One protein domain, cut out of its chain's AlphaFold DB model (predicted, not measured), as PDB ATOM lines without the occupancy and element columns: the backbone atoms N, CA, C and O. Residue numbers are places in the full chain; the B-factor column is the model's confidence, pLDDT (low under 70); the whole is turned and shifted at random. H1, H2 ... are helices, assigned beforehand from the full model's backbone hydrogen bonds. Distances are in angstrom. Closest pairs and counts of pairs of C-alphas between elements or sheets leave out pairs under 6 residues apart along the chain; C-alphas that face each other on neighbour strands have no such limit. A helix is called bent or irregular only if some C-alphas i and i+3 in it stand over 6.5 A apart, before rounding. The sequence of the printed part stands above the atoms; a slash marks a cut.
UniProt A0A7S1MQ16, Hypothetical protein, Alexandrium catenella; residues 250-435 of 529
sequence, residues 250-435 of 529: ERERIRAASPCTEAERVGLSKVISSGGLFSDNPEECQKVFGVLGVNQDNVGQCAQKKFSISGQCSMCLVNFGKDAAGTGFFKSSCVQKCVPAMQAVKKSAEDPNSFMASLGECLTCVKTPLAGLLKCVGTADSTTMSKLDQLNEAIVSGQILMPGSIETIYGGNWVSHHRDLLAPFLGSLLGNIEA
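What this domain is: This is residues 250 to 435 of the 529 residues of the protein "Hypothetical protein" of Alexandrium catenella (UniProt A0A7S1MQ16). H2, H4, H5, H7b, H8, H9 and H10 make a loose ring: H5, H7b and H8 form one wall, H2 and H10 the opposite wall, H4 bridges the walls at one end, and H9 stands between H8 and H10 at the other end, while the short H3 packs on H4 outside the ring. The hairpin of H6 and H7a covers part of one opening of the ring, and H1 sits at the rim, touching no helix. The printed part has 186 residues with ten named helices, H1 to H10 in order along the chain, and no named strand; its class is all helix. The whole is compact, with a radius of gyration of the C-alphas of 16.6 A, and rounded, with spans of 42 by 42 by 35 A.

Where its parts are: Find C-alpha 250 at (-38.951, -17.785, -4.926); there H1 begins and runs to residue 257. H2, residues 262 to 273, is 16.6 A long from first to last C-alpha. H3 has four residues, 283 to 286, and H4, residues 296 to 307, is 16.3 A long. Go on to C-alpha 311 at (-23.037, -36.333, -7.720), where H5 begins; it runs 20.4 A to residue 325. H6, residues 334 to 347, is 20.8 A long and only just irregular: C-alphas 337 and 340 are 6.7 A apart. H7, residues 352 to 376, was assigned as one helix by its hydrogen bonds but is bent, with C-alphas 365 and 368 6.8 A apart; its arms are H7a, residues 352 to 365, 19.9 A long, and H7b, residues 368 to 376, 12.2 A long. H8 is residues 382 to 396, 21.2 A long, and H9 is residues 405 to 410. H10, residues 412 to 431, ends at C-alpha 431 at (-49.783, -48.439, 4.433); it is irregular, with C-alphas 417 and 420 7.7 A apart, and has a kink of 105 degrees near residue 421.

How they stand to each other: Start at H1, which is close to H7b but not clearly touching; their closest C-alphas, of Ile 254 and Lys 375, are 7.6 A apart. H2 touches H4 at a steep tilt of 64 degrees, closest at Gly 267 and Phe 307, C-alphas 5.1 A apart; H4 does so with residues 303 to 307 alone. H3 touches H4 at Cys 285 and Cys 302, their closest C-alphas, 4.9 A apart. H4 touches H5 at a steep tilt of 46 degrees, opposite ways, with the C-alphas of Gly 300 and Ser 314 closest at 5.1 A. H5 touches H7b at a shallow tilt of 6 degrees, opposite ways, closest at Phe 320 and Pro 369, C-alphas 5.3 A apart. H6 and H7a form a helical hairpin, with the C-alphas of Cys 338 and Cys 362 closest at 4.5 A. The two arms of H7 stand at a steep tilt of 56 degrees. H7a touches H8 at 35.1 degrees, only just a steep tilt, with the C-alphas of Gly 360 and Val 396 closest at 4.8 A. H8 and H9 form another helical hairpin, closest at the C-alphas of Lys 387 and Tyr 410, 6.3 A apart. H10 touches H2 with residues 420 to 427 alone; the C-alphas of Ser 273 and Pro 424 are closest at 3.7 A. H4 and H8 are apart. In the backbone, every O i to N i+4 pair is within hydrogen-bond range in H1, H2, H4, H7a, H7b, H8 and H9; the figures are 9 of 11 in H5, 6 of 10 in H6 and 10 of 16 in H10, and H3 is too short for such a pair.

The domain as a whole: The two C-alphas farthest apart, of Ala 256 and Glu 350, are 47.3 A apart. The printed part has no cut and no long link. The mean pLDDT of the printed part is 79.6; look for values under 70 at residues 250 to 251, 273 to 281, 328 to 331 and 401 to 435.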
ATOM      1  N   GLU A 250     -39.592 -17.006  -5.971       66.69
ATOM      2  CA  GLU A 250     -38.951 -17.785  -4.926       66.69
ATOM      3  C   GLU A 250     -38.815 -19.274  -5.283       66.69
ATOM      4  O   GLU A 250     -37.718 -19.811  -5.178       66.69
ATOM      5  N   ARG A 251     -39.860 -19.941  -5.783       66.50
ATOM      6  CA  ARG A 251     -39.797 -21.324  -6.288       66.50
ATOM      7  C   ARG A 251     -38.874 -21.475  -7.500       66.50
ATOM      8  O   ARG A 251     -38.136 -22.455  -7.538       66.50
ATOM      9  N   GLU A 252     -38.860 -20.550  -8.460       71.94
ATOM     10  CA  GLU A 252     -37.902 -20.588  -9.578       71.94
ATOM     11  C   GLU A 252     -36.478 -20.391  -9.075       71.94
ATOM     12  O   GLU A 252     -35.590 -21.147  -9.454       71.94
ATOM     13  N   ARG A 253     -36.258 -19.442  -8.154       77.19
ATOM     14  CA  ARG A 253     -34.954 -19.263  -7.500       77.19
ATOM     15  C   ARG A 253     -34.529 -20.510  -6.735       77.19
ATOM     16  O   ARG A 253     -33.372 -20.895  -6.837       77.19
ATOM     17  N   ILE A 254     -35.433 -21.157  -6.001       75.56
ATOM     18  CA  ILE A 254     -35.160 -22.396  -5.257       75.56
ATOM     19  C   ILE A 254     -34.852 -23.546  -6.225       75.56
ATOM     20  O   ILE A 254     -33.904 -24.294  -5.999       75.56
ATOM     21  N   ARG A 255     -35.601 -23.667  -7.328       77.69
ATOM     22  CA  ARG A 255     -35.353 -24.668  -8.377       77.69
ATOM     23  C   ARG A 255     -34.028 -24.423  -9.094       77.69
ATOM     24  O   ARG A 255     -33.287 -25.378  -9.287       77.69
ATOM     25  N   ALA A 256     -33.722 -23.177  -9.444       81.19
ATOM     26  CA  ALA A 256     -32.483 -22.779 -10.108       81.19
ATOM     27  C   ALA A 256     -31.261 -22.886  -9.183       81.19
ATOM     28  O   ALA A 256     -30.159 -23.156  -9.649       81.19
ATOM     29  N   ALA A 257     -31.450 -22.702  -7.874       84.69
ATOM     30  CA  ALA A 257     -30.417 -22.914  -6.864       84.69
ATOM     31  C   ALA A 257     -30.239 -24.393  -6.486       84.69
ATOM     32  O   ALA A 257     -29.283 -24.730  -5.785       84.69
ATOM     33  N   SER A 258     -31.151 -25.276  -6.906       88.69
ATOM     34  CA  SER A 258     -31.063 -26.689  -6.569       88.69
ATOM     35  C   SER A 258     -30.012 -27.399  -7.423       88.69
ATOM     36  O   SER A 258     -30.044 -27.282  -8.648       88.69
ATOM     37  N   PRO A 259     -29.134 -28.221  -6.819       90.81
ATOM     38  CA  PRO A 259     -28.277 -29.147  -7.553       90.81
ATOM     39  C   PRO A 259     -29.029 -30.273  -8.284       90.81
ATOM     40  O   PRO A 259     -28.384 -31.052  -8.982       90.81
ATOM     41  N   CYS A 260     -30.347 -30.419  -8.096       93.19
ATOM     42  CA  CYS A 260     -31.150 -31.493  -8.678       93.19
ATOM     43  C   CYS A 260     -32.058 -30.982  -9.807       93.19
ATOM     44  O   CYS A 260     -32.918 -30.118  -9.598       93.19
ATOM     45  N   THR A 261     -31.940 -31.597 -10.980       92.69
ATOM     46  CA  THR A 261     -32.902 -31.503 -12.084       92.69
ATOM     47  C   THR A 261     -34.210 -32.230 -11.750       92.69
ATOM     48  O   THR A 261     -34.272 -33.066 -10.848       92.69
ATOM     49  N   GLU A 262     -35.273 -31.952 -12.508       87.25
ATOM     50  CA  GLU A 262     -36.581 -32.583 -12.293       87.25
ATOM     51  C   GLU A 262     -36.531 -34.116 -12.427       87.25
ATOM     52  O   GLU A 262     -37.081 -34.834 -11.593       87.25
ATOM     53  N   ALA A 263     -35.800 -34.635 -13.420       88.88
ATOM     54  CA  ALA A 263     -35.618 -36.076 -13.601       88.88
ATOM     55  C   ALA A 263     -34.895 -36.723 -12.405       88.88
ATOM     56  O   ALA A 263     -35.246 -37.824 -11.978       88.88
ATOM     57  N   GLU A 264     -33.924 -36.023 -11.817       93.62
ATOM     58  CA  GLU A 264     -33.194 -36.509 -10.646       93.62
ATOM     59  C   GLU A 264     -34.040 -36.480  -9.376       93.62
ATOM     60  O   GLU A 264     -33.900 -37.373  -8.545       93.62
ATOM     61  N   ARG A 265     -34.962 -35.518  -9.229       90.12
ATOM     62  CA  ARG A 265     -35.935 -35.510  -8.120       90.12
ATOM     63  C   ARG A 265     -36.834 -36.741  -8.163       90.12
ATOM     64  O   ARG A 265     -37.076 -37.347  -7.123       90.12
ATOM     65  N   VAL A 266     -37.270 -37.143  -9.359       86.25
ATOM     66  CA  VAL A 266     -38.023 -38.392  -9.566       86.25
ATOM     67  C   VAL A 266     -37.151 -39.617  -9.265       86.25
ATOM     68  O   VAL A 266     -37.618 -40.584  -8.668       86.25
ATOM     69  N   GLY A 267     -35.868 -39.597  -9.638       86.50
ATOM     70  CA  GLY A 267     -34.916 -40.642  -9.246       86.50
ATOM     71  C   GLY A 267     -34.756 -40.741  -7.726       86.50
ATOM     72  O   GLY A 267     -34.773 -41.833  -7.162       86.50
ATOM     73  N   LEU A 268     -34.673 -39.599  -7.048       87.38
ATOM     74  CA  LEU A 268     -34.516 -39.522  -5.603       87.38
ATOM     75  C   LEU A 268     -35.786 -39.938  -4.854       87.38
ATOM     76  O   LEU A 268     -35.681 -40.638  -3.853       87.38
ATOM     77  N   SER A 269     -36.983 -39.591  -5.331       83.81
ATOM     78  CA  SER A 269     -38.225 -40.062  -4.702       83.81
ATOM     79  C   SER A 269     -38.304 -41.594  -4.707       83.81
ATOM     80  O   SER A 269     -38.695 -42.193  -3.705       83.81
ATOM     81  N   LYS A 270     -37.813 -42.250  -5.770       83.25
ATOM     82  CA  LYS A 270     -37.666 -43.717  -5.842       83.25
ATOM     83  C   LYS A 270     -36.644 -44.278  -4.851       83.25
ATOM     84  O   LYS A 270     -36.849 -45.372  -4.333       83.25
ATOM     85  N   VAL A 271     -35.560 -43.548  -4.560       83.25
ATOM     86  CA  VAL A 271     -34.590 -43.948  -3.521       83.25
ATOM     87  C   VAL A 271     -35.273 -44.049  -2.166       83.25
ATOM     88  O   VAL A 271     -34.994 -44.972  -1.405       83.25
ATOM     89  N   ILE A 272     -36.148 -43.096  -1.860       79.19
ATOM     90  CA  ILE A 272     -36.757 -43.011  -0.541       79.19
ATOM     91  C   ILE A 272     -37.940 -44.014  -0.458       79.19
ATOM     92  O   ILE A 272     -38.052 -44.718   0.540       79.19
ATOM     93  N   SER A 273     -38.775 -44.154  -1.504       68.25
ATOM     94  CA  SER A 273     -40.183 -44.626  -1.417       68.25
ATOM     95  C   SER A 273     -40.478 -46.090  -1.113       68.25
ATOM     96  O   SER A 273     -41.515 -46.354  -0.511       68.25
ATOM     97  N   SER A 274     -39.637 -47.056  -1.467       50.41
ATOM     98  CA  SER A 274     -40.021 -48.465  -1.274       50.41
ATOM     99  C   SER A 274     -38.825 -49.389  -1.416       50.41
ATOM    100  O   SER A 274     -38.356 -49.618  -2.529       50.41
ATOM    101  N   GLY A 275     -38.279 -49.871  -0.293       59.66
ATOM    102  CA  GLY A 275     -37.077 -50.720  -0.276       59.66
ATOM    103  C   GLY A 275     -35.870 -50.098  -0.992       59.66
ATOM    104  O   GLY A 275     -34.915 -50.802  -1.316       59.66
ATOM    105  N   GLY A 276     -35.947 -48.804  -1.310       65.12
ATOM    106  CA  GLY A 276     -35.071 -48.088  -2.219       65.12
ATOM    107  C   GLY A 276     -33.667 -47.968  -1.646       65.12
ATOM    108  O   GLY A 276     -33.438 -48.078  -0.445       65.12
ATOM    109  N   LEU A 277     -32.705 -47.862  -2.556       60.12
ATOM    110  CA  LEU A 277     -31.299 -48.233  -2.387       60.12
ATOM    111  C   LEU A 277     -31.047 -49.747  -2.231       60.12
ATOM    112  O   LEU A 277     -30.240 -50.271  -2.996       60.12
ATOM    113  N   PHE A 278     -31.760 -50.454  -1.346       68.00
ATOM    114  CA  PHE A 278     -31.368 -51.800  -0.880       68.00
ATOM    115  C   PHE A 278     -32.077 -52.999  -1.540       68.00
ATOM    116  O   PHE A 278     -31.599 -54.126  -1.426       68.00
ATOM    117  N   SER A 279     -33.192 -52.778  -2.232       64.88
ATOM    118  CA  SER A 279     -33.869 -53.766  -3.091       64.88
ATOM    119  C   SER A 279     -33.133 -53.854  -4.423       64.88
ATOM    120  O   SER A 279     -32.921 -52.819  -5.025       64.88
ATOM    121  N   ASP A 280     -32.694 -55.024  -4.887       67.06
ATOM    122  CA  ASP A 280     -31.838 -55.163  -6.084       67.06
ATOM    123  C   ASP A 280     -30.507 -54.402  -5.944       67.06
ATOM    124  O   ASP A 280     -30.306 -53.335  -6.531       67.06
ATOM    125  N   ASN A 281     -29.609 -54.904  -5.089       65.94
ATOM    126  CA  ASN A 281     -28.296 -54.305  -4.824       65.94
ATOM    127  C   ASN A 281     -27.317 -54.585  -5.979       65.94
ATOM    128  O   ASN A 281     -26.758 -55.688  -6.017       65.94
ATOM    129  N   PRO A 282     -27.013 -53.621  -6.874       74.88
ATOM    130  CA  PRO A 282     -25.801 -53.728  -7.673       74.88
ATOM    131  C   PRO A 282     -24.594 -53.838  -6.731       74.88
ATOM    132  O   PRO A 282     -24.629 -53.353  -5.597       74.88
ATOM    133  N   GLU A 283     -23.531 -54.500  -7.180       80.38
ATOM    134  CA  GLU A 283     -22.344 -54.818  -6.372       80.38
ATOM    135  C   GLU A 283     -21.754 -53.576  -5.672       80.38
ATOM    136  O   GLU A 283     -21.272 -53.640  -4.542       80.38
ATOM    137  N   GLU A 284     -21.890 -52.396  -6.281       75.44
ATOM    138  CA  GLU A 284     -21.466 -51.125  -5.691       75.44
ATOM    139  C   GLU A 284     -22.283 -50.699  -4.464       75.44
ATOM    140  O   GLU A 284     -21.736 -50.085  -3.549       75.44
ATOM    141  N   CYS A 285     -23.566 -51.058  -4.397       85.31
ATOM    142  CA  CYS A 285     -24.423 -50.786  -3.244       85.31
ATOM    143  C   CYS A 285     -24.131 -51.721  -2.063       85.31
ATOM    144  O   CYS A 285     -24.435 -51.382  -0.923       85.31
ATOM    145  N   GLN A 286     -23.465 -52.858  -2.290       86.62
ATOM    146  CA  GLN A 286     -23.059 -53.754  -1.200       86.62
ATOM    147  C   GLN A 286     -22.011 -53.103  -0.286       86.62
ATOM    148  O   GLN A 286     -21.988 -53.356   0.915       86.62
ATOM    149  N   LYS A 287     -21.198 -52.184  -0.828       88.56
ATOM    150  CA  LYS A 287     -20.188 -51.430  -0.067       88.56
ATOM    151  C   LYS A 287     -20.790 -50.355   0.845       88.56
ATOM    152  O   LYS A 287     -20.054 -49.725   1.603       88.56
ATOM    153  N   VAL A 288     -22.103 -50.114   0.775       87.31
ATOM    154  CA  VAL A 288     -22.797 -49.162   1.654       87.31
ATOM    155  C   VAL A 288     -22.710 -49.602   3.114       87.31
ATOM    156  O   VAL A 288     -22.547 -48.755   3.990       87.31
ATOM    157  N   PHE A 289     -22.748 -50.906   3.385       84.19
ATOM    158  CA  PHE A 289     -22.614 -51.443   4.735       84.19
ATOM    159  C   PHE A 289     -21.173 -51.890   4.980       84.19
ATOM    160  O   PHE A 289     -20.723 -52.913   4.470       84.19
ATOM    161  N   GLY A 290     -20.434 -51.103   5.758       83.62
ATOM    162  CA  GLY A 290     -19.132 -51.489   6.287       83.62
ATOM    163  C   GLY A 290     -19.248 -52.093   7.687       83.62
ATOM    164  O   GLY A 290     -20.283 -51.999   8.345       83.62
ATOM    165  N   VAL A 291     -18.140 -52.645   8.190       80.31
ATOM    166  CA  VAL A 291     -18.045 -53.191   9.563       80.31
ATOM    167  C   VAL A 291     -18.395 -52.138  10.626       80.31
ATOM    168  O   VAL A 291     -18.916 -52.468  11.685       80.31
ATOM    169  N   LEU A 292     -18.149 -50.858  10.330       81.19
ATOM    170  CA  LEU A 292     -18.412 -49.727  11.225       81.19
ATOM    171  C   LEU A 292     -19.780 -49.056  10.986       81.19
ATOM    172  O   LEU A 292     -20.029 -47.978  11.521       81.19
ATOM    173  N   GLY A 293     -20.661 -49.668  10.190       83.88
ATOM    174  CA  GLY A 293     -21.989 -49.145   9.870       83.88
ATOM    175  C   GLY A 293     -22.116 -48.626   8.436       83.88
ATOM    176  O   GLY A 293     -21.419 -49.073   7.525       83.88
ATOM    177  N   VAL A 294     -23.053 -47.700   8.222       84.56
ATOM    178  CA  VAL A 294     -23.379 -47.172   6.890       84.56
ATOM    179  C   VAL A 294     -22.306 -46.180   6.436       84.56
ATOM    180  O   VAL A 294     -22.160 -45.100   7.011       84.56
ATOM    181  N   ASN A 295     -21.575 -46.518   5.375       89.56
ATOM    182  CA  ASN A 295     -20.669 -45.594   4.708       89.56
ATOM    183  C   ASN A 295     -21.482 -44.636   3.826       89.56
ATOM    184  O   ASN A 295     -21.882 -44.969   2.710       89.56
ATOM    185  N   GLN A 296     -21.721 -43.434   4.349       89.06
ATOM    186  CA  GLN A 296     -22.545 -42.407   3.710       89.06
ATOM    187  C   GLN A 296     -22.009 -41.964   2.339       89.06
ATOM    188  O   GLN A 296     -22.792 -41.608   1.464       89.06
ATOM    189  N   ASP A 297     -20.700 -42.031   2.098       87.62
ATOM    190  CA  ASP A 297     -20.144 -41.652   0.796       87.62
ATOM    191  C   ASP A 297     -20.452 -42.729  -0.265       87.62
ATOM    192  O   ASP A 297     -20.774 -42.415  -1.415       87.62
ATOM    193  N   ASN A 298     -20.479 -44.005   0.143       91.44
ATOM    194  CA  ASN A 298     -20.920 -45.110  -0.713       91.44
ATOM    195  C   ASN A 298     -22.435 -45.073  -0.972       91.44
ATOM    196  O   ASN A 298     -22.864 -45.480  -2.051       91.44
ATOM    197  N   VAL A 299     -23.245 -44.546  -0.038       91.00
ATOM    198  CA  VAL A 299     -24.682 -44.287  -0.276       91.00
ATOM    199  C   VAL A 299     -24.852 -43.338  -1.459       91.00
ATOM    200  O   VAL A 299     -25.638 -43.623  -2.361       91.00
ATOM    201  N   GLY A 300     -24.077 -42.247  -1.493       91.88
ATOM    202  CA  GLY A 300     -24.096 -41.287  -2.596       91.88
ATOM    203  C   GLY A 300     -23.760 -41.940  -3.937       91.88
ATOM    204  O   GLY A 300     -24.524 -41.808  -4.889       91.88
ATOM    205  N   GLN A 301     -22.668 -42.706  -4.005       93.25
ATOM    206  CA  GLN A 301     -22.254 -43.397  -5.237       93.25
ATOM    207  C   GLN A 301     -23.272 -44.450  -5.701       93.25
ATOM    208  O   GLN A 301     -23.591 -44.531  -6.888       93.25
ATOM    209  N   CYS A 302     -23.815 -45.230  -4.764       92.69
ATOM    210  CA  CYS A 302     -24.864 -46.208  -5.038       92.69
ATOM    211  C   CYS A 302     -26.119 -45.527  -5.606       92.69
ATOM    212  O   CYS A 302     -26.642 -45.960  -6.636       92.69
ATOM    213  N   ALA A 303     -26.565 -44.424  -4.993       91.75
ATOM    214  CA  ALA A 303     -27.715 -43.663  -5.468       91.75
ATOM    215  C   ALA A 303     -27.481 -43.104  -6.882       91.75
ATOM    216  O   ALA A 303     -28.338 -43.278  -7.750       91.75
ATOM    217  N   GLN A 304     -26.304 -42.513  -7.133       93.00
ATOM    218  CA  GLN A 304     -25.913 -42.003  -8.455       93.00
ATOM    219  C   GLN A 304     -26.025 -43.079  -9.531       93.00
ATOM    220  O   GLN A 304     -26.677 -42.874 -10.554       93.00
ATOM    221  N   LYS A 305     -25.430 -44.252  -9.284       91.25
ATOM    222  CA  LYS A 305     -25.396 -45.337 -10.267       91.25
ATOM    223  C   LYS A 305     -26.782 -45.928 -10.519       91.25
ATOM    224  O   LYS A 305     -27.143 -46.171 -11.665       91.25
ATOM    225  N   LYS A 306     -27.551 -46.163  -9.456       90.19
ATOM    226  CA  LYS A 306     -28.826 -46.883  -9.530       90.19
ATOM    227  C   LYS A 306     -29.976 -46.041 -10.073       90.19
ATOM    228  O   LYS A 306     -30.819 -46.559 -10.794       90.19
ATOM    229  N   PHE A 307     -30.008 -44.758  -9.725       90.69
ATOM    230  CA  PHE A 307     -31.113 -43.864 -10.075       90.69
ATOM    231  C   PHE A 307     -30.716 -42.800 -11.099       90.69
ATOM    232  O   PHE A 307     -31.505 -41.900 -11.372       90.69
ATOM    233  N   SER A 308     -29.504 -42.906 -11.657       92.75
ATOM    234  CA  SER A 308     -28.947 -41.954 -12.624       92.75
ATOM    235  C   SER A 308     -29.000 -40.505 -12.126       92.75
ATOM    236  O   SER A 308     -29.244 -39.588 -12.904       92.75
ATOM    237  N   ILE A 309     -28.784 -40.306 -10.821       93.69
ATOM    238  CA  ILE A 309     -28.704 -38.973 -10.219       93.69
ATOM    239  C   ILE A 309     -27.263 -38.466 -10.237       93.69
ATOM    240  O   ILE A 309     -26.319 -39.240 -10.095       93.69
ATOM    241  N   SER A 310     -27.067 -37.164 -10.406       95.75
ATOM    242  CA  SER A 310     -25.747 -36.539 -10.376       95.75
ATOM    243  C   SER A 310     -25.114 -36.614  -8.992       95.75
ATOM    244  O   SER A 310     -25.780 -36.743  -7.959       95.75
ATOM    245  N   GLY A 311     -23.789 -36.450  -8.964       95.50
ATOM    246  CA  GLY A 311     -23.037 -36.333  -7.720       95.50
ATOM    247  C   GLY A 311     -23.579 -35.237  -6.808       95.50
ATOM    248  O   GLY A 311     -23.795 -35.490  -5.625       95.50
ATOM    249  N   GLN A 312     -23.886 -34.059  -7.357       94.81
ATOM    250  CA  GLN A 312     -24.401 -32.933  -6.577       94.81
ATOM    251  C   GLN A 312     -25.780 -33.230  -5.976       94.81
ATOM    252  O   GLN A 312     -25.981 -32.992  -4.787       94.81
ATOM    253  N   CYS A 313     -26.699 -33.818  -6.747       94.75
ATOM    254  CA  CYS A 313     -28.012 -34.185  -6.222       94.75
ATOM    255  C   CYS A 313     -27.923 -35.312  -5.176       94.75
ATOM    256  O   CYS A 313     -28.573 -35.260  -4.130       94.75
ATOM    257  N   SER A 314     -27.042 -36.299  -5.384       95.12
ATOM    258  CA  SER A 314     -26.818 -37.373  -4.407       95.12
ATOM    259  C   SER A 314     -26.270 -36.864  -3.069       95.12
ATOM    260  O   SER A 314     -26.584 -37.434  -2.025       95.12
ATOM    261  N   MET A 315     -25.520 -35.752  -3.064       95.50
ATOM    262  CA  MET A 315     -25.034 -35.137  -1.827       95.50
ATOM    263  C   MET A 315     -26.173 -34.638  -0.935       95.50
ATOM    264  O   MET A 315     -26.009 -34.630   0.283       95.50
ATOM    265  N   CYS A 316     -27.339 -34.293  -1.494       95.56
ATOM    266  CA  CYS A 316     -28.522 -33.978  -0.693       95.56
ATOM    267  C   CYS A 316     -28.941 -35.173   0.178       95.56
ATOM    268  O   CYS A 316     -29.190 -35.010   1.372       95.56
ATOM    269  N   LEU A 317     -28.943 -36.384  -0.393       93.12
ATOM    270  CA  LEU A 317     -29.251 -37.623   0.325       93.12
ATOM    271  C   LEU A 317     -28.176 -37.966   1.362       93.12
ATOM    272  O   LEU A 317     -28.498 -38.346   2.484       93.12
ATOM    273  N   VAL A 318     -26.900 -37.810   0.998       93.88
ATOM    274  CA  VAL A 318     -25.764 -38.062   1.900       93.88
ATOM    275  C   VAL A 318     -25.802 -37.118   3.100       93.88
ATOM    276  O   VAL A 318     -25.610 -37.557   4.233       93.88
ATOM    277  N   ASN A 319     -26.075 -35.832   2.876       94.06
ATOM    278  CA  ASN A 319     -26.187 -34.841   3.944       94.06
ATOM    279  C   ASN A 319     -27.387 -35.141   4.844       94.06
ATOM    280  O   ASN A 319     -27.228 -35.165   6.059       94.06
ATOM    281  N   PHE A 320     -28.541 -35.483   4.264       93.81
ATOM    282  CA  PHE A 320     -29.692 -35.959   5.030       93.81
ATOM    283  C   PHE A 320     -29.340 -37.169   5.902       93.81
ATOM    284  O   PHE A 320     -29.634 -37.174   7.095       93.81
ATOM    285  N   GLY A 321     -28.666 -38.172   5.333       91.12
ATOM    286  CA  GLY A 321     -28.219 -39.359   6.057       91.12
ATOM    287  C   GLY A 321     -27.264 -39.023   7.201       91.12
ATOM    288  O   GLY A 321     -27.439 -39.531   8.304       91.12
ATOM    289  N   LYS A 322     -26.294 -38.126   6.975       91.31
ATOM    290  CA  LYS A 322     -25.349 -37.643   8.000       91.31
ATOM    291  C   LYS A 322     -26.060 -36.866   9.113       91.31
ATOM    292  O   LYS A 322     -25.772 -37.093  10.287       91.31
ATOM    293  N   ASP A 323     -27.008 -36.003   8.765       90.44
ATOM    294  CA  ASP A 323     -27.752 -35.190   9.727       90.44
ATOM    295  C   ASP A 323     -28.743 -36.032  10.544       90.44
ATOM    296  O   ASP A 323     -28.848 -35.858  11.758       90.44
ATOM    297  N   ALA A 324     -29.422 -36.995   9.913       91.19
ATOM    298  CA  ALA A 324     -30.360 -37.896  10.578       91.19
ATOM    299  C   ALA A 324     -29.652 -38.976  11.415       91.19
ATOM    300  O   ALA A 324     -30.100 -39.299  12.519       91.19
ATOM    301  N   ALA A 325     -28.542 -39.536  10.925       88.00
ATOM    302  CA  ALA A 325     -27.746 -40.521  11.662       88.00
ATOM    303  C   ALA A 325     -26.861 -39.884  12.746       88.00
ATOM    304  O   ALA A 325     -26.418 -40.589  13.647       88.00
ATOM    305  N   GLY A 326     -26.638 -38.569  12.696       85.88
ATOM    306  CA  GLY A 326     -25.712 -37.868  13.580       85.88
ATOM    307  C   GLY A 326     -24.251 -38.107  13.182       85.88
ATOM    308  O   GLY A 326     -23.842 -39.201  12.806       85.88
ATOM    309  N   THR A 327     -23.424 -37.066  13.273       71.00
ATOM    310  CA  THR A 327     -22.019 -37.105  12.833       71.00
ATOM    311  C   THR A 327     -21.010 -37.413  13.950       71.00
ATOM    312  O   THR A 327     -19.830 -37.102  13.813       71.00
ATOM    313  N   GLY A 328     -21.421 -38.046  15.057       60.88
ATOM    314  CA  GLY A 328     -20.481 -38.497  16.092       60.88
ATOM    315  C   GLY A 328     -21.097 -38.765  17.466       60.88
ATOM    316  O   GLY A 328     -22.306 -38.680  17.649       60.88
ATOM    317  N   PHE A 329     -20.232 -39.033  18.452       55.88
ATOM    318  CA  PHE A 329     -20.590 -39.394  19.836       55.88
ATOM    319  C   PHE A 329     -21.478 -38.377  20.581       55.88
ATOM    320  O   PHE A 329     -22.143 -38.752  21.541       55.88
ATOM    321  N   PHE A 330     -21.495 -37.104  20.169       56.97
ATOM    322  CA  PHE A 330     -22.137 -36.013  20.919       56.97
ATOM    323  C   PHE A 330     -23.465 -35.521  20.331       56.97
ATOM    324  O   PHE A 330     -24.133 -34.698  20.954       56.97
ATOM    325  N   LYS A 331     -23.874 -36.000  19.149       67.06
ATOM    326  CA  LYS A 331     -25.199 -35.697  18.588       67.06
ATOM    327  C   LYS A 331     -26.016 -36.977  18.557       67.06
ATOM    328  O   LYS A 331     -25.707 -37.881  17.789       67.06
ATOM    329  N   SER A 332     -27.052 -37.044  19.392       71.69
ATOM    330  CA  SER A 332     -27.990 -38.164  19.381       71.69
ATOM    331  C   SER A 332     -28.585 -38.294  17.980       71.69
ATOM    332  O   SER A 332     -29.242 -37.363  17.508       71.69
ATOM    333  N   SER A 333     -28.340 -39.427  17.326       87.06
ATOM    334  CA  SER A 333     -28.941 -39.745  16.032       87.06
ATOM    335  C   SER A 333     -30.467 -39.683  16.134       87.06
ATOM    336  O   SER A 333     -31.046 -40.176  17.107       87.06
ATOM    337  N   CYS A 334     -31.137 -39.139  15.120       92.19
ATOM    338  CA  CYS A 334     -32.588 -39.274  15.015       92.19
ATOM    339  C   CYS A 334     -32.998 -40.732  14.838       92.19
ATOM    340  O   CYS A 334     -34.065 -41.117  15.296       92.19
ATOM    341  N   VAL A 335     -32.111 -41.561  14.277       88.94
ATOM    342  CA  VAL A 335     -32.303 -43.012  14.178       88.94
ATOM    343  C   VAL A 335     -32.667 -43.610  15.537       88.94
ATOM    344  O   VAL A 335     -33.686 -44.281  15.628       88.94
ATOM    345  N   GLN A 336     -31.919 -43.313  16.605       89.81
ATOM    346  CA  GLN A 336     -32.223 -43.821  17.951       89.81
ATOM    347  C   GLN A 336     -33.599 -43.381  18.465       89.81
ATOM    348  O   GLN A 336     -34.300 -44.195  19.059       89.81
ATOM    349  N   LYS A 337     -34.012 -42.138  18.191       92.44
ATOM    350  CA  LYS A 337     -35.354 -41.640  18.547       92.44
ATOM    351  C   LYS A 337     -36.465 -42.255  17.691       92.44
ATOM    352  O   LYS A 337     -37.603 -42.340  18.126       92.44
ATOM    353  N   CYS A 338     -36.134 -42.716  16.489       91.94
ATOM    354  CA  CYS A 338     -37.066 -43.374  15.580       91.94
ATOM    355  C   CYS A 338     -37.183 -44.888  15.797       91.94
ATOM    356  O   CYS A 338     -38.169 -45.478  15.357       91.94
ATOM    357  N   VAL A 339     -36.222 -45.536  16.470       91.44
ATOM    358  CA  VAL A 339     -36.274 -46.985  16.748       91.44
ATOM    359  C   VAL A 339     -37.564 -47.398  17.471       91.44
ATOM    360  O   VAL A 339     -38.185 -48.349  16.995       91.44
ATOM    361  N   PRO A 340     -38.023 -46.711  18.540       92.06
ATOM    362  CA  PRO A 340     -39.280 -47.056  19.201       92.06
ATOM    363  C   PRO A 340     -40.474 -47.014  18.249       92.06
ATOM    364  O   PRO A 340     -41.245 -47.965  18.214       92.06
ATOM    365  N   ALA A 341     -40.573 -45.984  17.399       89.69
ATOM    366  CA  ALA A 341     -41.642 -45.879  16.407       89.69
ATOM    367  C   ALA A 341     -41.591 -47.049  15.414       89.69
ATOM    368  O   ALA A 341     -42.598 -47.717  15.205       89.69
ATOM    369  N   MET A 342     -40.411 -47.361  14.864       85.56
ATOM    370  CA  MET A 342     -40.224 -48.478  13.924       85.56
ATOM    371  C   MET A 342     -40.541 -49.847  14.544       85.56
ATOM    372  O   MET A 342     -41.065 -50.726  13.863       85.56
ATOM    373  N   GLN A 343     -40.231 -50.049  15.826       87.88
ATOM    374  CA  GLN A 343     -40.580 -51.274  16.551       87.88
ATOM    375  C   GLN A 343     -42.077 -51.329  16.875       87.88
ATOM    376  O   GLN A 343     -42.688 -52.395  16.768       87.88
ATOM    377  N   ALA A 344     -42.662 -50.183  17.223       87.06
ATOM    378  CA  ALA A 344     -44.074 -50.033  17.528       87.06
ATOM    379  C   ALA A 344     -44.964 -50.181  16.290       87.06
ATOM    380  O   ALA A 344     -46.094 -50.610  16.455       87.06
ATOM    381  N   VAL A 345     -44.472 -49.955  15.062       83.06
ATOM    382  CA  VAL A 345     -45.235 -50.241  13.826       83.06
ATOM    383  C   VAL A 345     -45.795 -51.670  13.824       83.06
ATOM    384  O   VAL A 345     -46.936 -51.881  13.439       83.06
ATOM    385  N   LYS A 346     -45.028 -52.660  14.302       81.81
ATOM    386  CA  LYS A 346     -45.494 -54.059  14.364       81.81
ATOM    387  C   LYS A 346     -46.551 -54.310  15.444       81.81
ATOM    388  O   LYS A 346     -47.206 -55.342  15.404       81.81
ATOM    389  N   LYS A 347     -46.668 -53.406  16.419       83.69
ATOM    390  CA  LYS A 347     -47.559 -53.495  17.586       83.69
ATOM    391  C   LYS A 347     -48.582 -52.359  17.629       83.69
ATOM    392  O   LYS A 347     -49.234 -52.163  18.646       83.69
ATOM    393  N   SER A 348     -48.714 -51.582  16.555       77.81
ATOM    394  CA  SER A 348     -49.498 -50.344  16.551       77.81
ATOM    395  C   SER A 348     -50.985 -50.599  16.801       77.81
ATOM    396  O   SER A 348     -51.661 -49.737  17.352       77.81
ATOM    397  N   ALA A 349     -51.469 -51.799  16.465       74.94
ATOM    398  CA  ALA A 349     -52.818 -52.255  16.780       74.94
ATOM    399  C   ALA A 349     -53.071 -52.432  18.292       74.94
ATOM    400  O   ALA A 349     -54.212 -52.321  18.728       74.94
ATOM    401  N   GLU A 350     -52.032 -52.705  19.090       86.38
ATOM    402  CA  GLU A 350     -52.151 -52.952  20.535       86.38
ATOM    403  C   GLU A 350     -52.082 -51.654  21.353       86.38
ATOM    404  O   GLU A 350     -52.782 -51.521  22.355       86.38
ATOM    405  N   ASP A 351     -51.250 -50.692  20.934       88.00
ATOM    406  CA  ASP A 351     -51.078 -49.407  21.623       88.00
ATOM    407  C   ASP A 351     -50.816 -48.254  20.631       88.00
ATOM    408  O   ASP A 351     -49.665 -47.846  20.403       88.00
ATOM    409  N   PRO A 352     -51.881 -47.697  20.023       85.50
ATOM    410  CA  PRO A 352     -51.758 -46.604  19.066       85.50
ATOM    411  C   PRO A 352     -51.182 -45.331  19.701       85.50
ATOM    412  O   PRO A 352     -50.492 -44.572  19.024       85.50
ATOM    413  N   ASN A 353     -51.394 -45.100  21.001       85.94
ATOM    414  CA  ASN A 353     -50.904 -43.900  21.683       85.94
ATOM    415  C   ASN A 353     -49.380 -43.930  21.850       85.94
ATOM    416  O   ASN A 353     -48.712 -42.934  21.569       85.94
ATOM    417  N   SER A 354     -48.818 -45.074  22.249       87.12
ATOM    418  CA  SER A 354     -47.363 -45.258  22.346       87.12
ATOM    419  C   SER A 354     -46.675 -45.159  20.982       87.12
ATOM    420  O   SER A 354     -45.619 -44.522  20.854       87.12
ATOM    421  N   PHE A 355     -47.301 -45.710  19.935       89.81
ATOM    422  CA  PHE A 355     -46.830 -45.542  18.561       89.81
ATOM    423  C   PHE A 355     -46.804 -44.064  18.151       89.81
ATOM    424  O   PHE A 355     -45.776 -43.579  17.677       89.81
ATOM    425  N   MET A 356     -47.896 -43.335  18.389       87.62
ATOM    426  CA  MET A 356     -48.018 -41.919  18.040       87.62
ATOM    427  C   MET A 356     -47.032 -41.028  18.799       87.62
ATOM    428  O   MET A 356     -46.412 -40.154  18.190       87.62
ATOM    429  N   ALA A 357     -46.819 -41.275  20.093       89.06
ATOM    430  CA  ALA A 357     -45.816 -40.564  20.884       89.06
ATOM    431  C   ALA A 357     -44.398 -40.793  20.330       89.06
ATOM    432  O   ALA A 357     -43.667 -39.839  20.055       89.06
ATOM    433  N   SER A 358     -44.042 -42.056  20.070       91.75
ATOM    434  CA  SER A 358     -42.745 -42.428  19.491       91.75
ATOM    435  C   SER A 358     -42.540 -41.821  18.100       91.75
ATOM    436  O   SER A 358     -41.445 -41.375  17.747       91.75
ATOM    437  N   LEU A 359     -43.600 -41.788  17.291       90.62
ATOM    438  CA  LEU A 359     -43.585 -41.169  15.974       90.62
ATOM    439  C   LEU A 359     -43.381 -39.653  16.065       90.62
ATOM    440  O   LEU A 359     -42.588 -39.105  15.301       90.62
ATOM    441  N   GLY A 360     -44.059 -38.981  16.997       91.44
ATOM    442  CA  GLY A 360     -43.900 -37.547  17.235       91.44
ATOM    443  C   GLY A 360     -42.469 -37.176  17.619       91.44
ATOM    444  O   GLY A 360     -41.911 -36.220  17.075       91.44
ATOM    445  N   GLU A 361     -41.826 -37.965  18.484       92.62
ATOM    446  CA  GLU A 361     -40.410 -37.781  18.833       92.62
ATOM    447  C   GLU A 361     -39.478 -38.005  17.635       92.62
ATOM    448  O   GLU A 361     -38.551 -37.217  17.402       92.62
ATOM    449  N   CYS A 362     -39.737 -39.055  16.850       93.31
ATOM    450  CA  CYS A 362     -38.997 -39.357  15.631       93.31
ATOM    451  C   CYS A 362     -39.084 -38.207  14.619       93.31
ATOM    452  O   CYS A 362     -38.055 -37.693  14.173       93.31
ATOM    453  N   LEU A 363     -40.298 -37.759  14.291       91.31
ATOM    454  CA  LEU A 363     -40.526 -36.692  13.320       91.31
ATOM    455  C   LEU A 363     -39.987 -35.356  13.803       91.31
ATOM    456  O   LEU A 363     -39.341 -34.667  13.020       91.31
ATOM    457  N   THR A 364     -40.128 -35.033  15.088       92.44
ATOM    458  CA  THR A 364     -39.538 -33.817  15.660       92.44
ATOM    459  C   THR A 364     -38.021 -33.799  15.467       92.44
ATOM    460  O   THR A 364     -37.444 -32.749  15.189       92.44
ATOM    461  N   CYS A 365     -37.363 -34.961  15.553       93.94
ATOM    462  CA  CYS A 365     -35.936 -35.067  15.267       93.94
ATOM    463  C   CYS A 365     -35.623 -34.973  13.764       93.94
ATOM    464  O   CYS A 365     -34.761 -34.194  13.359       93.94
ATOM    465  N   VAL A 366     -36.322 -35.753  12.929       92.56
ATOM    466  CA  VAL A 366     -36.060 -35.865  11.480       92.56
ATOM    467  C   VAL A 366     -36.492 -34.617  10.707       92.56
ATOM    468  O   VAL A 366     -35.976 -34.373   9.618       92.56
ATOM    469  N   LYS A 367     -37.371 -33.785  11.272       92.00
ATOM    470  CA  LYS A 367     -37.892 -32.551  10.672       92.00
ATOM    471  C   LYS A 367     -36.792 -31.669  10.085       92.00
ATOM    472  O   LYS A 367     -36.877 -31.289   8.922       92.00
ATOM    473  N   THR A 368     -35.750 -31.363  10.858       92.50
ATOM    474  CA  THR A 368     -34.662 -30.481  10.406       92.50
ATOM    475  C   THR A 368     -33.819 -31.117   9.288       92.50
ATOM    476  O   THR A 368     -33.645 -30.463   8.257       92.50
ATOM    477  N   PRO A 369     -33.343 -32.376   9.405       94.12
ATOM    478  CA  PRO A 369     -32.721 -33.082   8.283       94.12
ATOM    479  C   PRO A 369     -33.605 -33.132   7.031       94.12
ATOM    480  O   PRO A 369     -33.134 -32.844   5.933       94.12
ATOM    481  N   LEU A 370     -34.891 -33.463   7.179       92.25
ATOM    482  CA  LEU A 370     -35.836 -33.576   6.067       92.25
ATOM    483  C   LEU A 370     -36.059 -32.225   5.381       92.25
ATOM    484  O   LEU A 370     -36.058 -32.148   4.157       92.25
ATOM    485  N   ALA A 371     -36.170 -31.149   6.153       91.00
ATOM    486  CA  ALA A 371     -36.198 -29.788   5.634       91.00
ATOM    487  C   ALA A 371     -34.935 -29.450   4.830       91.00
ATOM    488  O   ALA A 371     -35.021 -28.886   3.739       91.00
ATOM    489  N   GLY A 372     -33.763 -29.835   5.346       93.06
ATOM    490  CA  GLY A 372     -32.485 -29.701   4.651       93.06
ATOM    491  C   GLY A 372     -32.465 -30.460   3.325       93.06
ATOM    492  O   GLY A 372     -32.060 -29.898   2.306       93.06
ATOM    493  N   LEU A 373     -32.977 -31.694   3.313       93.62
ATOM    494  CA  LEU A 373     -33.129 -32.505   2.107       93.62
ATOM    495  C   LEU A 373     -34.035 -31.814   1.088       93.62
ATOM    496  O   LEU A 373     -33.599 -31.577  -0.035       93.62
ATOM    497  N   LEU A 374     -35.259 -31.450   1.485       91.69
ATOM    498  CA  LEU A 374     -36.256 -30.818   0.615       91.69
ATOM    499  C   LEU A 374     -35.751 -29.484   0.043       91.69
ATOM    500  O   LEU A 374     -35.969 -29.180  -1.131       91.69
ATOM    501  N   LYS A 375     -35.017 -28.700   0.840       91.75
ATOM    502  CA  LYS A 375     -34.376 -27.464   0.378       91.75
ATOM    503  C   LYS A 375     -33.259 -27.750  -0.624       91.75
ATOM    504  O   LYS A 375     -33.187 -27.086  -1.651       91.75
ATOM    505  N   CYS A 376     -32.421 -28.748  -0.353       94.19
ATOM    506  CA  CYS A 376     -31.336 -29.145  -1.249       94.19
ATOM    507  C   CYS A 376     -31.876 -29.632  -2.602       94.19
ATOM    508  O   CYS A 376     -31.400 -29.215  -3.652       94.19
ATOM    509  N   VAL A 377     -32.945 -30.429  -2.614       93.50
ATOM    510  CA  VAL A 377     -33.531 -30.941  -3.867       93.50
ATOM    511  C   VAL A 377     -34.406 -29.915  -4.594       93.50
ATOM    512  O   VAL A 377     -34.899 -30.201  -5.681       93.50
ATOM    513  N   GLY A 378     -34.595 -28.723  -4.018       90.81
ATOM    514  CA  GLY A 378     -35.348 -27.631  -4.633       90.81
ATOM    515  C   GLY A 378     -36.866 -27.788  -4.562       90.81
ATOM    516  O   GLY A 378     -37.566 -27.268  -5.428       90.81
ATOM    517  N   THR A 379     -37.380 -28.527  -3.574       84.38
ATOM    518  CA  THR A 379     -38.823 -28.772  -3.393       84.38
ATOM    519  C   THR A 379     -39.412 -28.077  -2.164       84.38
ATOM    520  O   THR A 379     -40.624 -27.871  -2.108       84.38
ATOM    521  N   ALA A 380     -38.589 -27.672  -1.190       85.31
ATOM    522  CA  ALA A 380     -39.058 -26.883  -0.050       85.31
ATOM    523  C   ALA A 380     -39.169 -25.397  -0.402       85.31
ATOM    524  O   ALA A 380     -38.173 -24.674  -0.388       85.31
ATOM    525  N   ASP A 381     -40.396 -24.943  -0.636       80.69
ATOM    526  CA  ASP A 381     -40.787 -23.551  -0.421       80.69
ATOM    527  C   ASP A 381     -41.210 -23.329   1.050       80.69
ATOM    528  O   ASP A 381     -41.310 -24.266   1.856       80.69
ATOM    529  N   SER A 382     -41.443 -22.068   1.426       75.62
ATOM    530  CA  SER A 382     -41.911 -21.688   2.769       75.62
ATOM    531  C   SER A 382     -43.224 -22.384   3.161       75.62
ATOM    532  O   SER A 382     -43.442 -22.692   4.336       75.62
ATOM    533  N   THR A 383     -44.069 -22.709   2.177       81.12
ATOM    534  CA  THR A 383     -45.342 -23.410   2.385       81.12
ATOM    535  C   THR A 383     -45.116 -24.876   2.745       81.12
ATOM    536  O   THR A 383     -45.711 -25.370   3.701       81.12
ATOM    537  N   THR A 384     -44.234 -25.577   2.032       80.88
ATOM    538  CA  THR A 384     -43.854 -26.967   2.325       80.88
ATOM    539  C   THR A 384     -43.273 -27.101   3.729       80.88
ATOM    540  O   THR A 384     -43.638 -28.024   4.458       80.88
ATOM    541  N   MET A 385     -42.443 -26.144   4.146       82.69
ATOM    542  CA  MET A 385     -41.913 -26.094   5.509       82.69
ATOM    543  C   MET A 385     -43.014 -25.890   6.551       82.69
ATOM    544  O   MET A 385     -43.104 -26.665   7.496       82.69
ATOM    545  N   SER A 386     -43.911 -24.921   6.347       85.19
ATOM    546  CA  SER A 386     -45.044 -24.703   7.254       85.19
ATOM    547  C   SER A 386     -45.956 -25.931   7.364       85.19
ATOM    548  O   SER A 386     -46.430 -26.250   8.450       85.19
ATOM    549  N   LYS A 387     -46.166 -26.666   6.271       84.94
ATOM    550  CA  LYS A 387     -46.969 -27.896   6.282       84.94
ATOM    551  C   LYS A 387     -46.279 -29.051   7.006       84.94
ATOM    552  O   LYS A 387     -46.950 -29.848   7.653       84.94
ATOM    553  N   LEU A 388     -44.951 -29.147   6.926       84.94
ATOM    554  CA  LEU A 388     -44.190 -30.117   7.714       84.94
ATOM    555  C   LEU A 388     -44.275 -29.804   9.216       84.94
ATOM    556  O   LEU A 388     -44.390 -30.719  10.029       84.94
ATOM    557  N   ASP A 389     -44.275 -28.519   9.576       86.56
ATOM    558  CA  ASP A 389     -44.486 -28.052  10.950       86.56
ATOM    559  C   ASP A 389     -45.878 -28.434  11.457       86.56
ATOM    560  O   ASP A 389     -45.985 -29.061  12.510       86.56
ATOM    561  N   GLN A 390     -46.919 -28.151  10.669       86.88
ATOM    562  CA  GLN A 390     -48.302 -28.509  10.992       86.88
ATOM    563  C   GLN A 390     -48.496 -30.025  11.117       86.88
ATOM    564  O   GLN A 390     -49.181 -30.475  12.031       86.88
ATOM    565  N   LEU A 391     -47.861 -30.829  10.252       85.31
ATOM    566  CA  LEU A 391     -47.886 -32.286  10.393       85.31
ATOM    567  C   LEU A 391     -47.274 -32.720  11.724       85.31
ATOM    568  O   LEU A 391     -47.853 -33.545  12.430       85.31
ATOM    569  N   ASN A 392     -46.105 -32.180  12.069       85.31
ATOM    570  CA  ASN A 392     -45.436 -32.531  13.314       85.31
ATOM    571  C   ASN A 392     -46.293 -32.153  14.531       85.31
ATOM    572  O   ASN A 392     -46.442 -32.954  15.447       85.31
ATOM    573  N   GLU A 393     -46.901 -30.966  14.523       86.31
ATOM    574  CA  GLU A 393     -47.819 -30.519  15.577       86.31
ATOM    575  C   GLU A 393     -49.063 -31.410  15.676       86.31
ATOM    576  O   GLU A 393     -49.450 -31.801  16.779       86.31
ATOM    577  N   ALA A 394     -49.658 -31.803  14.548       84.31
ATOM    578  CA  ALA A 394     -50.818 -32.693  14.518       84.31
ATOM    579  C   ALA A 394     -50.498 -34.109  15.023       84.31
ATOM    580  O   ALA A 394     -51.337 -34.749  15.656       84.31
ATOM    581  N   ILE A 395     -49.284 -34.605  14.773       83.00
ATOM    582  CA  ILE A 395     -48.827 -35.907  15.273       83.00
ATOM    583  C   ILE A 395     -48.558 -35.839  16.773       83.00
ATOM    584  O   ILE A 395     -49.068 -36.673  17.517       83.00
ATOM    585  N   VAL A 396     -47.817 -34.825  17.229       82.88
ATOM    586  CA  VAL A 396     -47.489 -34.637  18.654       82.88
ATOM    587  C   VAL A 396     -48.745 -34.381  19.493       82.88
ATOM    588  O   VAL A 396     -48.816 -34.817  20.638       82.88
ATOM    589  N   SER A 397     -49.757 -33.715  18.933       84.06
ATOM    590  CA  SER A 397     -51.045 -33.481  19.600       84.06
ATOM    591  C   SER A 397     -52.045 -34.637  19.471       84.06
ATOM    592  O   SER A 397     -53.129 -34.559  20.047       84.06
ATOM    593  N   GLY A 398     -51.726 -35.693  18.710       79.69
ATOM    594  CA  GLY A 398     -52.636 -36.813  18.441       79.69
ATOM    595  C   GLY A 398     -53.799 -36.486  17.491       79.69
ATOM    596  O   GLY A 398     -54.632 -37.350  17.226       79.69
ATOM    597  N   GLN A 399     -53.858 -35.274  16.930       78.50
ATOM    598  CA  GLN A 399     -54.915 -34.843  16.005       78.50
ATOM    599  C   GLN A 399     -54.922 -35.614  14.678       78.50
ATOM    600  O   GLN A 399     -55.958 -35.687  14.016       78.50
ATOM    601  N   ILE A 400     -53.798 -36.217  14.275       74.69
ATOM    602  CA  ILE A 400     -53.733 -36.980  13.020       74.69
ATOM    603  C   ILE A 400     -54.579 -38.263  13.034       74.69
ATOM    604  O   ILE A 400     -54.874 -38.801  11.973       74.69
ATOM    605  N   LEU A 401     -54.979 -38.744  14.216       62.75
ATOM    606  CA  LEU A 401     -55.866 -39.903  14.356       62.75
ATOM    607  C   LEU A 401     -57.314 -39.585  13.950       62.75
ATOM    608  O   LEU A 401     -58.126 -40.497  13.813       62.75
ATOM    609  N   MET A 402     -57.651 -38.306  13.758       50.75
ATOM    610  CA  MET A 402     -58.974 -37.906  13.293       50.75
ATOM    611  C   MET A 402     -59.086 -38.047  11.761       50.75
ATOM    612  O   MET A 402     -58.157 -37.682  11.034       50.75
ATOM    613  N   PRO A 403     -60.219 -38.549  11.236       41.72
ATOM    614  CA  PRO A 403     -60.465 -38.602   9.796       41.72
ATOM    615  C   PRO A 403     -60.324 -37.221   9.133       41.72
ATOM    616  O   PRO A 403     -60.897 -36.242   9.606       41.72
ATOM    617  N   GLY A 404     -59.586 -37.144   8.020       54.31
ATOM    618  CA  GLY A 404     -59.431 -35.922   7.216       54.31
ATOM    619  C   GLY A 404     -58.323 -34.960   7.666       54.31
ATOM    620  O   GLY A 404     -58.103 -33.941   7.008       54.31
ATOM    621  N   SER A 405     -57.602 -35.247   8.756       64.06
ATOM    622  CA  SER A 405     -56.547 -34.360   9.274       64.06
ATOM    623  C   SER A 405     -55.390 -34.162   8.290       64.06
ATOM    624  O   SER A 405     -54.887 -33.051   8.143       64.06
ATOM    625  N   ILE A 406     -54.986 -35.209   7.565       60.59
ATOM    626  CA  ILE A 406     -53.887 -35.141   6.586       60.59
ATOM    627  C   ILE A 406     -54.301 -34.312   5.368       60.59
ATOM    628  O   ILE A 406     -53.551 -33.441   4.923       60.59
ATOM    629  N   GLU A 407     -55.509 -34.533   4.854       63.91
ATOM    630  CA  GLU A 407     -56.097 -33.754   3.768       63.91
ATOM    631  C   GLU A 407     -56.301 -32.292   4.168       63.91
ATOM    632  O   GLU A 407     -56.133 -31.411   3.328       63.91
ATOM    633  N   THR A 408     -56.597 -32.025   5.442       65.06
ATOM    634  CA  THR A 408     -56.742 -30.667   5.984       65.06
ATOM    635  C   THR A 408     -55.394 -29.949   6.077       65.06
ATOM    636  O   THR A 408     -55.271 -28.822   5.603       65.06
ATOM    637  N   ILE A 409     -54.362 -30.606   6.620       65.38
ATOM    638  CA  ILE A 409     -53.015 -30.025   6.798       65.38
ATOM    639  C   ILE A 409     -52.348 -29.759   5.449       65.38
ATOM    640  O   ILE A 409     -51.745 -28.711   5.205       65.38
ATOM    641  N   TYR A 410     -52.442 -30.722   4.539       67.44
ATOM    642  CA  TYR A 410     -51.720 -30.643   3.285       67.44
ATOM    643  C   TYR A 410     -52.562 -30.067   2.147       67.44
ATOM    644  O   TYR A 410     -52.010 -29.405   1.268       67.44
ATOM    645  N   GLY A 411     -53.881 -30.230   2.157       67.44
ATOM    646  CA  GLY A 411     -54.729 -29.990   0.993       67.44
ATOM    647  C   GLY A 411     -54.511 -31.072  -0.072       67.44
ATOM    648  O   GLY A 411     -53.372 -31.405  -0.412       67.44
ATOM    649  N   GLY A 412     -55.596 -31.602  -0.650       57.91
ATOM    650  CA  GLY A 412     -55.536 -32.735  -1.593       57.91
ATOM    651  C   GLY A 412     -54.554 -32.544  -2.761       57.91
ATOM    652  O   GLY A 412     -53.841 -33.471  -3.145       57.91
ATOM    653  N   ASN A 413     -54.418 -31.311  -3.261       54.03
ATOM    654  CA  ASN A 413     -53.499 -30.991  -4.356       54.03
ATOM    655  C   ASN A 413     -52.022 -31.111  -3.966       54.03
ATOM    656  O   ASN A 413     -51.227 -31.632  -4.750       54.03
ATOM    657  N   TRP A 414     -51.647 -30.661  -2.764       66.12
ATOM    658  CA  TRP A 414     -50.256 -30.722  -2.311       66.12
ATOM    659  C   TRP A 414     -49.843 -32.158  -2.019       66.12
ATOM    660  O   TRP A 414     -48.740 -32.539  -2.412       66.12
ATOM    661  N   VAL A 415     -50.739 -32.941  -1.394       59.66
ATOM    662  CA  VAL A 415     -50.516 -34.375  -1.174       59.66
ATOM    663  C   VAL A 415     -50.274 -35.044  -2.512       59.66
ATOM    664  O   VAL A 415     -49.284 -35.743  -2.622       59.66
ATOM    665  N   SER A 416     -51.085 -34.782  -3.546       55.56
ATOM    666  CA  SER A 416     -50.862 -35.396  -4.865       55.56
ATOM    667  C   SER A 416     -49.520 -35.001  -5.498       55.56
ATOM    668  O   SER A 416     -48.839 -35.858  -6.048       55.56
ATOM    669  N   HIS A 417     -49.103 -33.734  -5.370       56.34
ATOM    670  CA  HIS A 417     -47.868 -33.226  -5.982       56.34
ATOM    671  C   HIS A 417     -46.593 -33.709  -5.289       56.34
ATOM    672  O   HIS A 417     -45.563 -33.857  -5.935       56.34
ATOM    673  N   HIS A 418     -46.645 -33.925  -3.975       63.94
ATOM    674  CA  HIS A 418     -45.491 -34.361  -3.183       63.94
ATOM    675  C   HIS A 418     -45.639 -35.809  -2.718       63.94
ATOM    676  O   HIS A 418     -44.820 -36.282  -1.927       63.94
ATOM    677  N   ARG A 419     -46.665 -36.519  -3.216       65.44
ATOM    678  CA  ARG A 419     -47.004 -37.881  -2.801       65.44
ATOM    679  C   ARG A 419     -45.804 -38.779  -2.952       65.44
ATOM    680  O   ARG A 419     -45.462 -39.445  -2.000       65.44
ATOM    681  N   ASP A 420     -45.121 -38.742  -4.086       59.56
ATOM    682  CA  ASP A 420     -44.020 -39.672  -4.351       59.56
ATOM    683  C   ASP A 420     -42.795 -39.404  -3.464       59.56
ATOM    684  O   ASP A 420     -42.063 -40.326  -3.110       59.56
ATOM    685  N   LEU A 421     -42.586 -38.147  -3.056       62.22
ATOM    686  CA  LEU A 421     -41.512 -37.746  -2.139       62.22
ATOM    687  C   LEU A 421     -41.826 -38.086  -0.680       62.22
ATOM    688  O   LEU A 421     -40.906 -38.344   0.094       62.22
ATOM    689  N   LEU A 422     -43.104 -38.077  -0.295       64.44
ATOM    690  CA  LEU A 422     -43.535 -38.320   1.082       64.44
ATOM    691  C   LEU A 422     -44.065 -39.723   1.332       64.44
ATOM    692  O   LEU A 422     -43.942 -40.193   2.448       64.44
ATOM    693  N   ALA A 423     -44.590 -40.410   0.323       62.28
ATOM    694  CA  ALA A 423     -44.966 -41.822   0.339       62.28
ATOM    695  C   ALA A 423     -43.904 -42.741   0.957       62.28
ATOM    696  O   ALA A 423     -44.284 -43.700   1.601       62.28
ATOM    697  N   PRO A 424     -42.596 -42.475   0.875       54.59
ATOM    698  CA  PRO A 424     -41.634 -43.204   1.692       54.59
ATOM    699  C   PRO A 424     -41.842 -43.114   3.204       54.59
ATOM    700  O   PRO A 424     -41.776 -44.101   3.934       54.59
ATOM    701  N   PHE A 425     -42.054 -41.887   3.673       57.50
ATOM    702  CA  PHE A 425     -42.138 -41.532   5.082       57.50
ATOM    703  C   PHE A 425     -43.549 -41.797   5.607       57.50
ATOM    704  O   PHE A 425     -43.734 -42.336   6.693       57.50
ATOM    705  N   LEU A 426     -44.542 -41.450   4.792       60.16
ATOM    706  CA  LEU A 426     -45.958 -41.604   5.057       60.16
ATOM    707  C   LEU A 426     -46.467 -42.981   4.668       60.16
ATOM    708  O   LEU A 426     -47.406 -43.427   5.280       60.16
ATOM    709  N   GLY A 427     -45.902 -43.686   3.697       54.16
ATOM    710  CA  GLY A 427     -46.429 -44.967   3.209       54.16
ATOM    711  C   GLY A 427     -46.203 -46.125   4.171       54.16
ATOM    712  O   GLY A 427     -47.029 -47.020   4.219       54.16
ATOM    713  N   SER A 428     -45.172 -46.088   5.019       51.31
ATOM    714  CA  SER A 428     -45.107 -46.998   6.177       51.31
ATOM    715  C   SER A 428     -46.121 -46.599   7.261       51.31
ATOM    716  O   SER A 428     -46.667 -47.446   7.960       51.31
ATOM    717  N   LEU A 429     -46.427 -45.303   7.374       49.47
ATOM    718  CA  LEU A 429     -47.409 -44.784   8.326       49.47
ATOM    719  C   LEU A 429     -48.860 -45.071   7.908       49.47
ATOM    720  O   LEU A 429     -49.684 -45.436   8.732       49.47
ATOM    721  N   LEU A 430     -49.149 -44.892   6.622       51.06
ATOM    722  CA  LEU A 430     -50.450 -44.968   5.970       51.06
ATOM    723  C   LEU A 430     -50.700 -46.371   5.435       51.06
ATOM    724  O   LEU A 430     -51.813 -46.848   5.539       51.06
ATOM    725  N   GLY A 431     -49.678 -47.067   4.937       43.88
ATOM    726  CA  GLY A 431     -49.783 -48.439   4.433       43.88
ATOM    727  C   GLY A 431     -49.998 -49.489   5.523       43.88
ATOM    728  O   GLY A 431     -50.497 -50.563   5.229       43.88
ATOM    729  N   ASN A 432     -49.683 -49.185   6.789       43.66
ATOM    730  CA  ASN A 432     -50.103 -50.019   7.925       43.66
ATOM    731  C   ASN A 432     -51.498 -49.641   8.464       43.66
ATOM    732  O   ASN A 432     -52.064 -50.393   9.248       43.66
ATOM    733  N   ILE A 433     -52.059 -48.503   8.036       40.66
ATOM    734  CA  ILE A 433     -53.482 -48.162   8.214       40.66
ATOM    735  C   ILE A 433     -54.299 -48.754   7.046       40.66
ATOM    736  O   ILE A 433     -55.423 -49.205   7.227       40.66
ATOM    737  N   GLU A 434     -53.698 -48.820   5.859       37.72
ATOM    738  CA  GLU A 434     -54.172 -49.500   4.654       37.72
ATOM    739  C   GLU A 434     -53.579 -50.917   4.572       37.72
ATOM    740  O   GLU A 434     -52.969 -51.286   3.566       37.72
ATOM    741  N   ALA A 435     -53.731 -51.738   5.618       35.28
ATOM    742  CA  ALA A 435     -53.530 -53.173   5.422       35.28
ATOM    743  C   ALA A 435     -54.431 -53.609   4.248       35.28
ATOM    744  O   ALA A 435     -55.587 -53.166   4.200       35.28
TER     745      ALA A 435